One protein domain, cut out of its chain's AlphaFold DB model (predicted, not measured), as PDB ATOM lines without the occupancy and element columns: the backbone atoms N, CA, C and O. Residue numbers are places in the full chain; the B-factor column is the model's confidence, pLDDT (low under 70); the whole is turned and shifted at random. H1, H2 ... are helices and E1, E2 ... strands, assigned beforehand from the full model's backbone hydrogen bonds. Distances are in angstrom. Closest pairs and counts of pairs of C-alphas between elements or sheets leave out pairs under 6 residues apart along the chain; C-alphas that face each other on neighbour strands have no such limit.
ATOM      1  N   TYR A 631     239.898 212.518 237.247       59.28
ATOM      2  CA  TYR A 631     241.010 212.311 236.307       59.28
ATOM      3  C   TYR A 631     241.862 213.596 236.230       59.28
ATOM      4  O   TYR A 631     241.352 214.640 235.801       59.28
ATOM      5  N   THR A 632     243.119 213.561 236.682       39.78
ATOM      6  CA  THR A 632     244.061 214.708 236.693       39.78
ATOM      7  C   THR A 632     245.167 214.575 235.632       39.78
ATOM      8  O   THR A 632     245.481 213.482 235.194       39.78
ATOM      9  N   GLU A 633     245.797 215.684 235.229       33.09
ATOM     10  CA  GLU A 633     247.038 215.720 234.423       33.09
ATOM     11  C   GLU A 633     247.983 216.790 235.023       33.09
ATOM     12  O   GLU A 633     247.598 217.955 234.975       33.09
ATOM     13  N   VAL A 634     249.200 216.485 235.525       26.75
ATOM     14  CA  VAL A 634     250.264 217.514 235.768       26.75
ATOM     15  C   VAL A 634     251.718 216.972 235.506       26.75
ATOM     16  O   VAL A 634     251.862 216.345 234.456       26.75
ATOM     17  N   PRO A 635     252.851 217.206 236.249       34.09
ATOM     18  CA  PRO A 635     254.204 216.971 235.683       34.09
ATOM     19  C   PRO A 635     254.747 215.539 235.868       34.09
ATOM     20  O   PRO A 635     255.533 215.039 235.061       34.09
ATOM     21  N   VAL A 636     254.346 214.917 236.969       41.62
ATOM     22  CA  VAL A 636     254.369 213.489 237.295       41.62
ATOM     23  C   VAL A 636     252.883 213.112 237.372       41.62
ATOM     24  O   VAL A 636     252.087 214.018 237.646       41.62
ATOM     25  N   PRO A 637     252.460 211.866 237.087       55.34
ATOM     26  CA  PRO A 637     251.042 211.619 236.875       55.34
ATOM     27  C   PRO A 637     250.302 211.677 238.224       55.34
ATOM     28  O   PRO A 637     250.336 210.721 238.992       55.34
ATOM     29  N   GLU A 638     249.699 212.824 238.563       56.81
ATOM     30  CA  GLU A 638     248.790 212.990 239.714       56.81
ATOM     31  C   GLU A 638     247.583 212.036 239.623       56.81
ATOM     32  O   GLU A 638     246.923 211.766 240.619       56.81
ATOM     33  N   ASP A 639     247.323 211.513 238.426       58.28
ATOM     34  CA  ASP A 639     246.383 210.447 238.079       58.28
ATOM     35  C   ASP A 639     246.905 209.021 238.314       58.28
ATOM     36  O   ASP A 639     246.207 208.067 237.983       58.28
ATOM     37  N   ALA A 640     248.111 208.835 238.858       69.75
ATOM     38  CA  ALA A 640     248.592 207.495 239.175       69.75
ATOM     39  C   ALA A 640     247.917 206.939 240.432       69.75
ATOM     40  O   ALA A 640     248.123 207.444 241.538       69.75
ATOM     41  N   ASP A 641     247.197 205.830 240.273       73.62
ATOM     42  CA  ASP A 641     246.738 205.043 241.410       73.62
ATOM     43  C   ASP A 641     247.914 204.305 242.058       73.62
ATOM     44  O   ASP A 641     248.752 203.683 241.391       73.62
ATOM     45  N   ILE A 642     247.973 204.403 243.386       78.75
ATOM     46  CA  ILE A 642     249.030 203.823 244.206       78.75
ATOM     47  C   ILE A 642     248.464 202.670 245.028       78.75
ATOM     48  O   ILE A 642     247.559 202.844 245.846       78.75
ATOM     49  N   GLU A 643     249.079 201.510 244.861       86.62
ATOM     50  CA  GLU A 643     248.899 200.330 245.697       86.62
ATOM     51  C   GLU A 643     250.255 199.922 246.291       86.62
ATOM     52  O   GLU A 643     251.310 200.455 245.935       86.62
ATOM     53  N   THR A 644     250.247 198.955 247.202       90.75
ATOM     54  CA  THR A 644     251.473 198.375 247.752       90.75
ATOM     55  C   THR A 644     251.538 196.879 247.479       90.75
ATOM     56  O   THR A 644     250.528 196.204 247.250       90.75
ATOM     57  N   PHE A 645     252.757 196.347 247.485       93.00
ATOM     58  CA  PHE A 645     252.984 194.919 247.595       93.00
ATOM     59  C   PHE A 645     254.176 194.632 248.494       93.00
ATOM     60  O   PHE A 645     255.317 194.759 248.053       93.00
ATOM     61  N   ALA A 646     253.926 194.203 249.735       91.06
ATOM     62  CA  ALA A 646     254.972 194.129 250.754       91.06
ATOM     63  C   ALA A 646     255.745 195.462 250.820       91.06
ATOM     64  O   ALA A 646     255.119 196.485 251.027       91.06
ATOM     65  N   ASP A 647     257.061 195.466 250.588       90.38
ATOM     66  CA  ASP A 647     257.918 196.661 250.578       90.38
ATOM     67  C   ASP A 647     257.901 197.445 249.246       90.38
ATOM     68  O   ASP A 647     258.646 198.417 249.079       90.38
ATOM     69  N   GLN A 648     257.092 197.018 248.273       92.75
ATOM     70  CA  GLN A 648     256.996 197.642 246.956       92.75
ATOM     71  C   GLN A 648     255.861 198.661 246.898       92.75
ATOM     72  O   GLN A 648     254.736 198.394 247.320       92.75
ATOM     73  N   LEU A 649     256.146 199.793 246.268       89.62
ATOM     74  CA  LEU A 649     255.157 200.660 245.650       89.62
ATOM     75  C   LEU A 649     254.704 200.017 244.336       89.62
ATOM     76  O   LEU A 649     255.545 199.669 243.506       89.62
ATOM     77  N   LEU A 650     253.397 199.912 244.125       89.25
ATOM     78  CA  LEU A 650     252.794 199.661 242.822       89.25
ATOM     79  C   LEU A 650     252.148 200.962 242.359       89.25
ATOM     80  O   LEU A 650     251.320 201.530 243.062       89.25
ATOM     81  N   ALA A 651     252.543 201.448 241.192       81.56
ATOM     82  CA  ALA A 651     252.062 202.711 240.669       81.56
ATOM     83  C   ALA A 651     251.558 202.518 239.239       81.56
ATOM     84  O   ALA A 651     252.297 202.097 238.339       81.56
ATOM     85  N   TRP A 652     250.288 202.847 239.037       67.94
ATOM     86  CA  TRP A 652     249.631 202.859 237.738       67.94
ATOM     87  C   TRP A 652     250.009 204.160 237.023       67.94
ATOM     88  O   TRP A 652     249.262 205.127 236.986       67.94
ATOM     89  N   LEU A 653     251.260 204.240 236.567       57.38
ATOM     90  CA  LEU A 653     251.878 205.492 236.135       57.38
ATOM     91  C   LEU A 653     251.638 205.771 234.651       57.38
ATOM     92  O   LEU A 653     252.096 205.017 233.792       57.38
ATOM     93  N   GLY A 654     251.089 206.954 234.353       43.34
ATOM     94  CA  GLY A 654     250.895 207.519 233.008       43.34
ATOM     95  C   GLY A 654     252.143 207.664 232.114       43.34
ATOM     96  O   GLY A 654     252.069 208.242 231.032       43.34
ATOM     97  N   HIS A 655     253.302 207.146 232.535       43.84
ATOM     98  CA  HIS A 655     254.576 207.233 231.819       43.84
ATOM     99  C   HIS A 655     254.585 206.438 230.492       43.84
ATOM    100  O   HIS A 655     255.276 206.836 229.553       43.84
ATOM    101  N   GLU A 656     253.780 205.373 230.410       64.06
ATOM    102  CA  GLU A 656     252.912 205.070 229.263       64.06
ATOM    103  C   GLU A 656     251.507 204.859 229.849       64.06
ATOM    104  O   GLU A 656     251.337 203.999 230.712       64.06
ATOM    105  N   ALA A 657     250.515 205.661 229.450       74.19
ATOM    106  CA  ALA A 657     249.166 205.607 230.025       74.19
ATOM    107  C   ALA A 657     248.588 204.178 230.032       74.19
ATOM    108  O   ALA A 657     248.419 203.575 228.971       74.19
ATOM    109  N   GLY A 658     248.285 203.654 231.229       80.44
ATOM    110  CA  GLY A 658     247.788 202.289 231.455       80.44
ATOM    111  C   GLY A 658     248.857 201.244 231.808       80.44
ATOM    112  O   GLY A 658     248.546 200.054 231.840       80.44
ATOM    113  N   ALA A 659     250.112 201.643 232.032       88.44
ATOM    114  CA  ALA A 659     251.164 200.758 232.535       88.44
ATOM    115  C   ALA A 659     251.066 200.544 234.057       88.44
ATOM    116  O   ALA A 659     250.673 201.443 234.796       88.44
ATOM    117  N   LEU A 660     251.511 199.373 234.523       92.00
ATOM    118  CA  LEU A 660     251.733 199.101 235.946       92.00
ATOM    119  C   LEU A 660     253.229 199.000 236.207       92.00
ATOM    120  O   LEU A 660     253.902 198.113 235.669       92.00
ATOM    121  N   LEU A 661     253.733 199.898 237.047       90.44
ATOM    122  CA  LEU A 661     255.130 199.952 237.455       90.44
ATOM    123  C   LEU A 661     255.254 199.572 238.931       90.44
ATOM    124  O   LEU A 661     254.383 199.884 239.736       90.44
ATOM    125  N   ALA A 662     256.357 198.926 239.287       92.62
ATOM    126  CA  ALA A 662     256.724 198.640 240.665       92.62
ATOM    127  C   ALA A 662     258.052 199.313 241.016       92.62
ATOM    128  O   ALA A 662     258.931 199.418 240.163       92.62
ATOM    129  N   ALA A 663     258.221 199.736 242.263       90.75
ATOM    130  CA  ALA A 663     259.505 200.190 242.789       90.75
ATOM    131  C   ALA A 663     259.625 199.861 244.282       90.75
ATOM    132  O   ALA A 663     258.613 199.869 244.982       90.75
ATOM    133  N   PRO A 664     260.840 199.644 244.811       91.75
ATOM    134  CA  PRO A 664     261.057 199.603 246.254       91.75
ATOM    135  C   PRO A 664     260.613 200.920 246.895       91.75
ATOM    136  O   PRO A 664     261.153 201.971 246.548       91.75
ATOM    137  N   LEU A 665     259.638 200.875 247.808       88.38
ATOM    138  CA  LEU A 665     258.967 202.078 248.308       88.38
ATOM    139  C   LEU A 665     259.936 203.021 249.030       88.38
ATOM    140  O   LEU A 665     260.022 204.186 248.665       88.38
ATOM    141  N   GLU A 666     260.682 202.524 250.020       87.75
ATOM    142  CA  GLU A 666     261.632 203.344 250.790       87.75
ATOM    143  C   GLU A 666     262.705 203.981 249.885       87.75
ATOM    144  O   GLU A 666     262.781 205.209 249.850       87.75
ATOM    145  N   PRO A 667     263.452 203.224 249.045       90.31
ATOM    146  CA  PRO A 667     264.369 203.828 248.078       90.31
ATOM    147  C   PRO A 667     263.710 204.817 247.115       90.31
ATOM    148  O   PRO A 667     264.356 205.776 246.703       90.31
ATOM    149  N   PHE A 668     262.455 204.592 246.720       86.62
ATOM    150  CA  PHE A 668     261.733 205.501 245.831       86.62
ATOM    151  C   PHE A 668     261.390 206.830 246.519       86.62
ATOM    152  O   PHE A 668     261.490 207.890 245.892       86.62
ATOM    153  N   LEU A 669     261.024 206.787 247.802       83.12
ATOM    154  CA  LEU A 669     260.779 207.976 248.619       83.12
ATOM    155  C   LEU A 669     262.080 208.741 248.903       83.12
ATOM    156  O   LEU A 669     262.107 209.961 248.734       83.12
ATOM    157  N   ASP A 670     263.156 208.021 249.233       85.75
ATOM    158  CA  ASP A 670     264.482 208.579 249.539       85.75
ATOM    159  C   ASP A 670     265.244 209.072 248.297       85.75
ATOM    160  O   ASP A 670     266.235 209.794 248.409       85.75
ATOM    161  N   ALA A 671     264.829 208.663 247.094       82.25
ATOM    162  CA  ALA A 671     265.513 209.024 245.861       82.25
ATOM    163  C   ALA A 671     265.453 210.539 245.590       82.25
ATOM    164  O   ALA A 671     264.384 211.126 245.385       82.25
ATOM    165  N   ASP A 672     266.637 211.146 245.485       84.94
ATOM    166  CA  ASP A 672     266.815 212.557 245.149       84.94
ATOM    167  C   ASP A 672     266.580 212.813 243.651       84.94
ATOM    168  O   ASP A 672     267.478 212.721 242.811       84.94
ATOM    169  N   GLY A 673     265.344 213.185 243.320       74.19
ATOM    170  CA  GLY A 673     264.945 213.652 241.993       74.19
ATOM    171  C   GLY A 673     264.436 212.564 241.042       74.19
ATOM    172  O   GLY A 673     264.563 211.360 241.267       74.19
ATOM    173  N   ASP A 674     263.829 213.008 239.940       73.69
ATOM    174  CA  ASP A 674     263.053 212.141 239.041       73.69
ATOM    175  C   ASP A 674     263.893 211.091 238.313       73.69
ATOM    176  O   ASP A 674     263.400 210.009 238.012       73.69
ATOM    177  N   GLU A 675     265.157 211.387 238.001       77.62
ATOM    178  CA  GLU A 675     266.047 210.426 237.340       77.62
ATOM    179  C   GLU A 675     266.355 209.237 238.258       77.62
ATOM    180  O   GLU A 675     266.247 208.085 237.832       77.62
ATOM    181  N   ALA A 676     266.647 209.512 239.534       80.31
ATOM    182  CA  ALA A 676     266.867 208.483 240.541       80.31
ATOM    183  C   ALA A 676     265.597 207.645 240.750       80.31
ATOM    184  O   ALA A 676     265.661 206.418 240.669       80.31
ATOM    185  N   ARG A 677     264.427 208.283 240.890       81.69
ATOM    186  CA  ARG A 677     263.132 207.587 241.001       81.69
ATOM    187  C   ARG A 677     262.815 206.722 239.786       81.69
ATOM    188  O   ARG A 677     262.461 205.557 239.941       81.69
ATOM    189  N   ARG A 678     262.994 207.244 238.567       82.06
ATOM    190  CA  ARG A 678     262.767 206.487 237.323       82.06
ATOM    191  C   ARG A 678     263.680 205.272 237.205       82.06
ATOM    192  O   ARG A 678     263.246 204.251 236.688       82.06
ATOM    193  N   SER A 679     264.918 205.366 237.692       84.88
ATOM    194  CA  SER A 679     265.862 204.243 237.664       84.88
ATOM    195  C   SER A 679     265.447 203.060 238.552       84.88
ATOM    196  O   SER A 679     265.949 201.955 238.357       84.88
ATOM    197  N   LEU A 680     264.520 203.282 239.493       87.38
ATOM    198  CA  LEU A 680     263.978 202.263 240.396       87.38
ATOM    199  C   LEU A 680     262.709 201.583 239.855       87.38
ATOM    200  O   LEU A 680     262.287 200.576 240.421       87.38
ATOM    201  N   LEU A 681     262.093 202.119 238.795       88.06
ATOM    202  CA  LEU A 681     260.828 201.615 238.258       88.06
ATOM    203  C   LEU A 681     261.038 200.343 237.426       88.06
ATOM    204  O   LEU A 681     261.837 200.307 236.489       88.06
ATOM    205  N   VAL A 682     260.246 199.318 237.726       90.50
ATOM    206  CA  VAL A 682     260.190 198.035 237.022       90.50
ATOM    207  C   VAL A 682     258.800 197.870 236.402       90.50
ATOM    208  O   VAL A 682     257.816 197.830 237.140       90.50
ATOM    209  N   PRO A 683     258.667 197.757 235.068       91.56
ATOM    210  CA  PRO A 683     257.367 197.533 234.446       91.56
ATOM    211  C   PRO A 683     256.887 196.094 234.673       91.56
ATOM    212  O   PRO A 683     257.541 195.140 234.250       91.56
ATOM    213  N   LEU A 684     255.723 195.940 235.309       93.88
ATOM    214  CA  LEU A 684     255.009 194.659 235.437       93.88
ATOM    215  C   LEU A 684     253.971 194.475 234.323       93.88
ATOM    216  O   LEU A 684     253.629 193.352 233.940       93.88
ATOM    217  N   PHE A 685     253.484 195.583 233.769       94.12
ATOM    218  CA  PHE A 685     252.624 195.594 232.599       94.12
ATOM    219  C   PHE A 685     252.867 196.849 231.763       94.12
ATOM    220  O   PHE A 685     253.034 197.943 232.301       94.12
ATOM    221  N   THR A 686     252.825 196.682 230.444       91.25
ATOM    222  CA  THR A 686     252.889 197.769 229.469       91.25
ATOM    223  C   THR A 686     251.779 197.552 228.437       91.25
ATOM    224  O   THR A 686     251.721 196.462 227.853       91.25
ATOM    225  N   PRO A 687     250.880 198.529 228.228       90.94
ATOM    226  CA  PRO A 687     249.766 198.385 227.300       90.94
ATOM    227  C   PRO A 687     250.238 198.367 225.839       90.94
ATOM    228  O   PRO A 687     251.267 198.929 225.483       90.94
TER     229      PRO A 687
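AT A GLANCE: This is residues 631 to 687 of the 1237 residues of an uncharacterized protein of Emiliania huxleyi (UniProt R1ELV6). One strongly twisted sheet of four strands forms a wall, and the short helices H1 and H2 make a corner at one end of it; residues 631 to 640, with no named element, loop out on the same side of the sheet as the helices. The 57 printed residues hold E1, E2, E3, H1, H2 and E4 in that order. The sheet runs E1, E2, E3, E4, antiparallel throughout, and the class is mixed. The whole is compact, with a radius of gyration of the C-alphas of 10.8 A and spans of 27 by 22 by 16 A.

HOW THE PARTS SIT: E1, residues 641 to 645, E2, residues 648 to 652, and E3, residues 660 to 664, form a meander, each strand the antiparallel neighbour of the one before. E1 and E2 are a hairpin, with N 643 and O 650 2.9 A apart, within hydrogen-bond range. E2 and E3 are a hairpin too, with N 651 and O 661 at 2.8 A. E4, residues 682 to 685, is an edge strand antiparallel to E3, with N 662 and O 682 at 2.8 A. H1, residues 665 to 670, is on the sheet at a height of 7.7 A, only just over none of the strands, with 2 of its C-alphas falling on E3. H2, residues 674 to 679, is only just not on the sheet, with 4 pairs of C-alphas within 10 A. H1 and H2 only just touch, with 3 pairs within 8 A, and only at the corner; their closest C-alphas are those of Phe 668 and Arg 677, 5.4 A apart. In both helices every O i to N i+4 pair is within hydrogen-bond range.

IN THESE COORDINATES: E3 spans 13.9 A, E1 13.4 A, E2 12.9 A, E4 9.1 A, H1 8.6 A and H2 8.5 A. C-alpha 641, where E1 begins, is at (246.738, 205.043, 241.410), and C-alpha 685, where E4 ends, at (252.624, 195.594, 232.599).

THE WHOLE: The C-alphas farthest apart are those of Asp 670 and Pro 687, 28.5 A. The printed part has no cut and no long link. Residues 631 to 640 and 652 to 656 have pLDDT under 70.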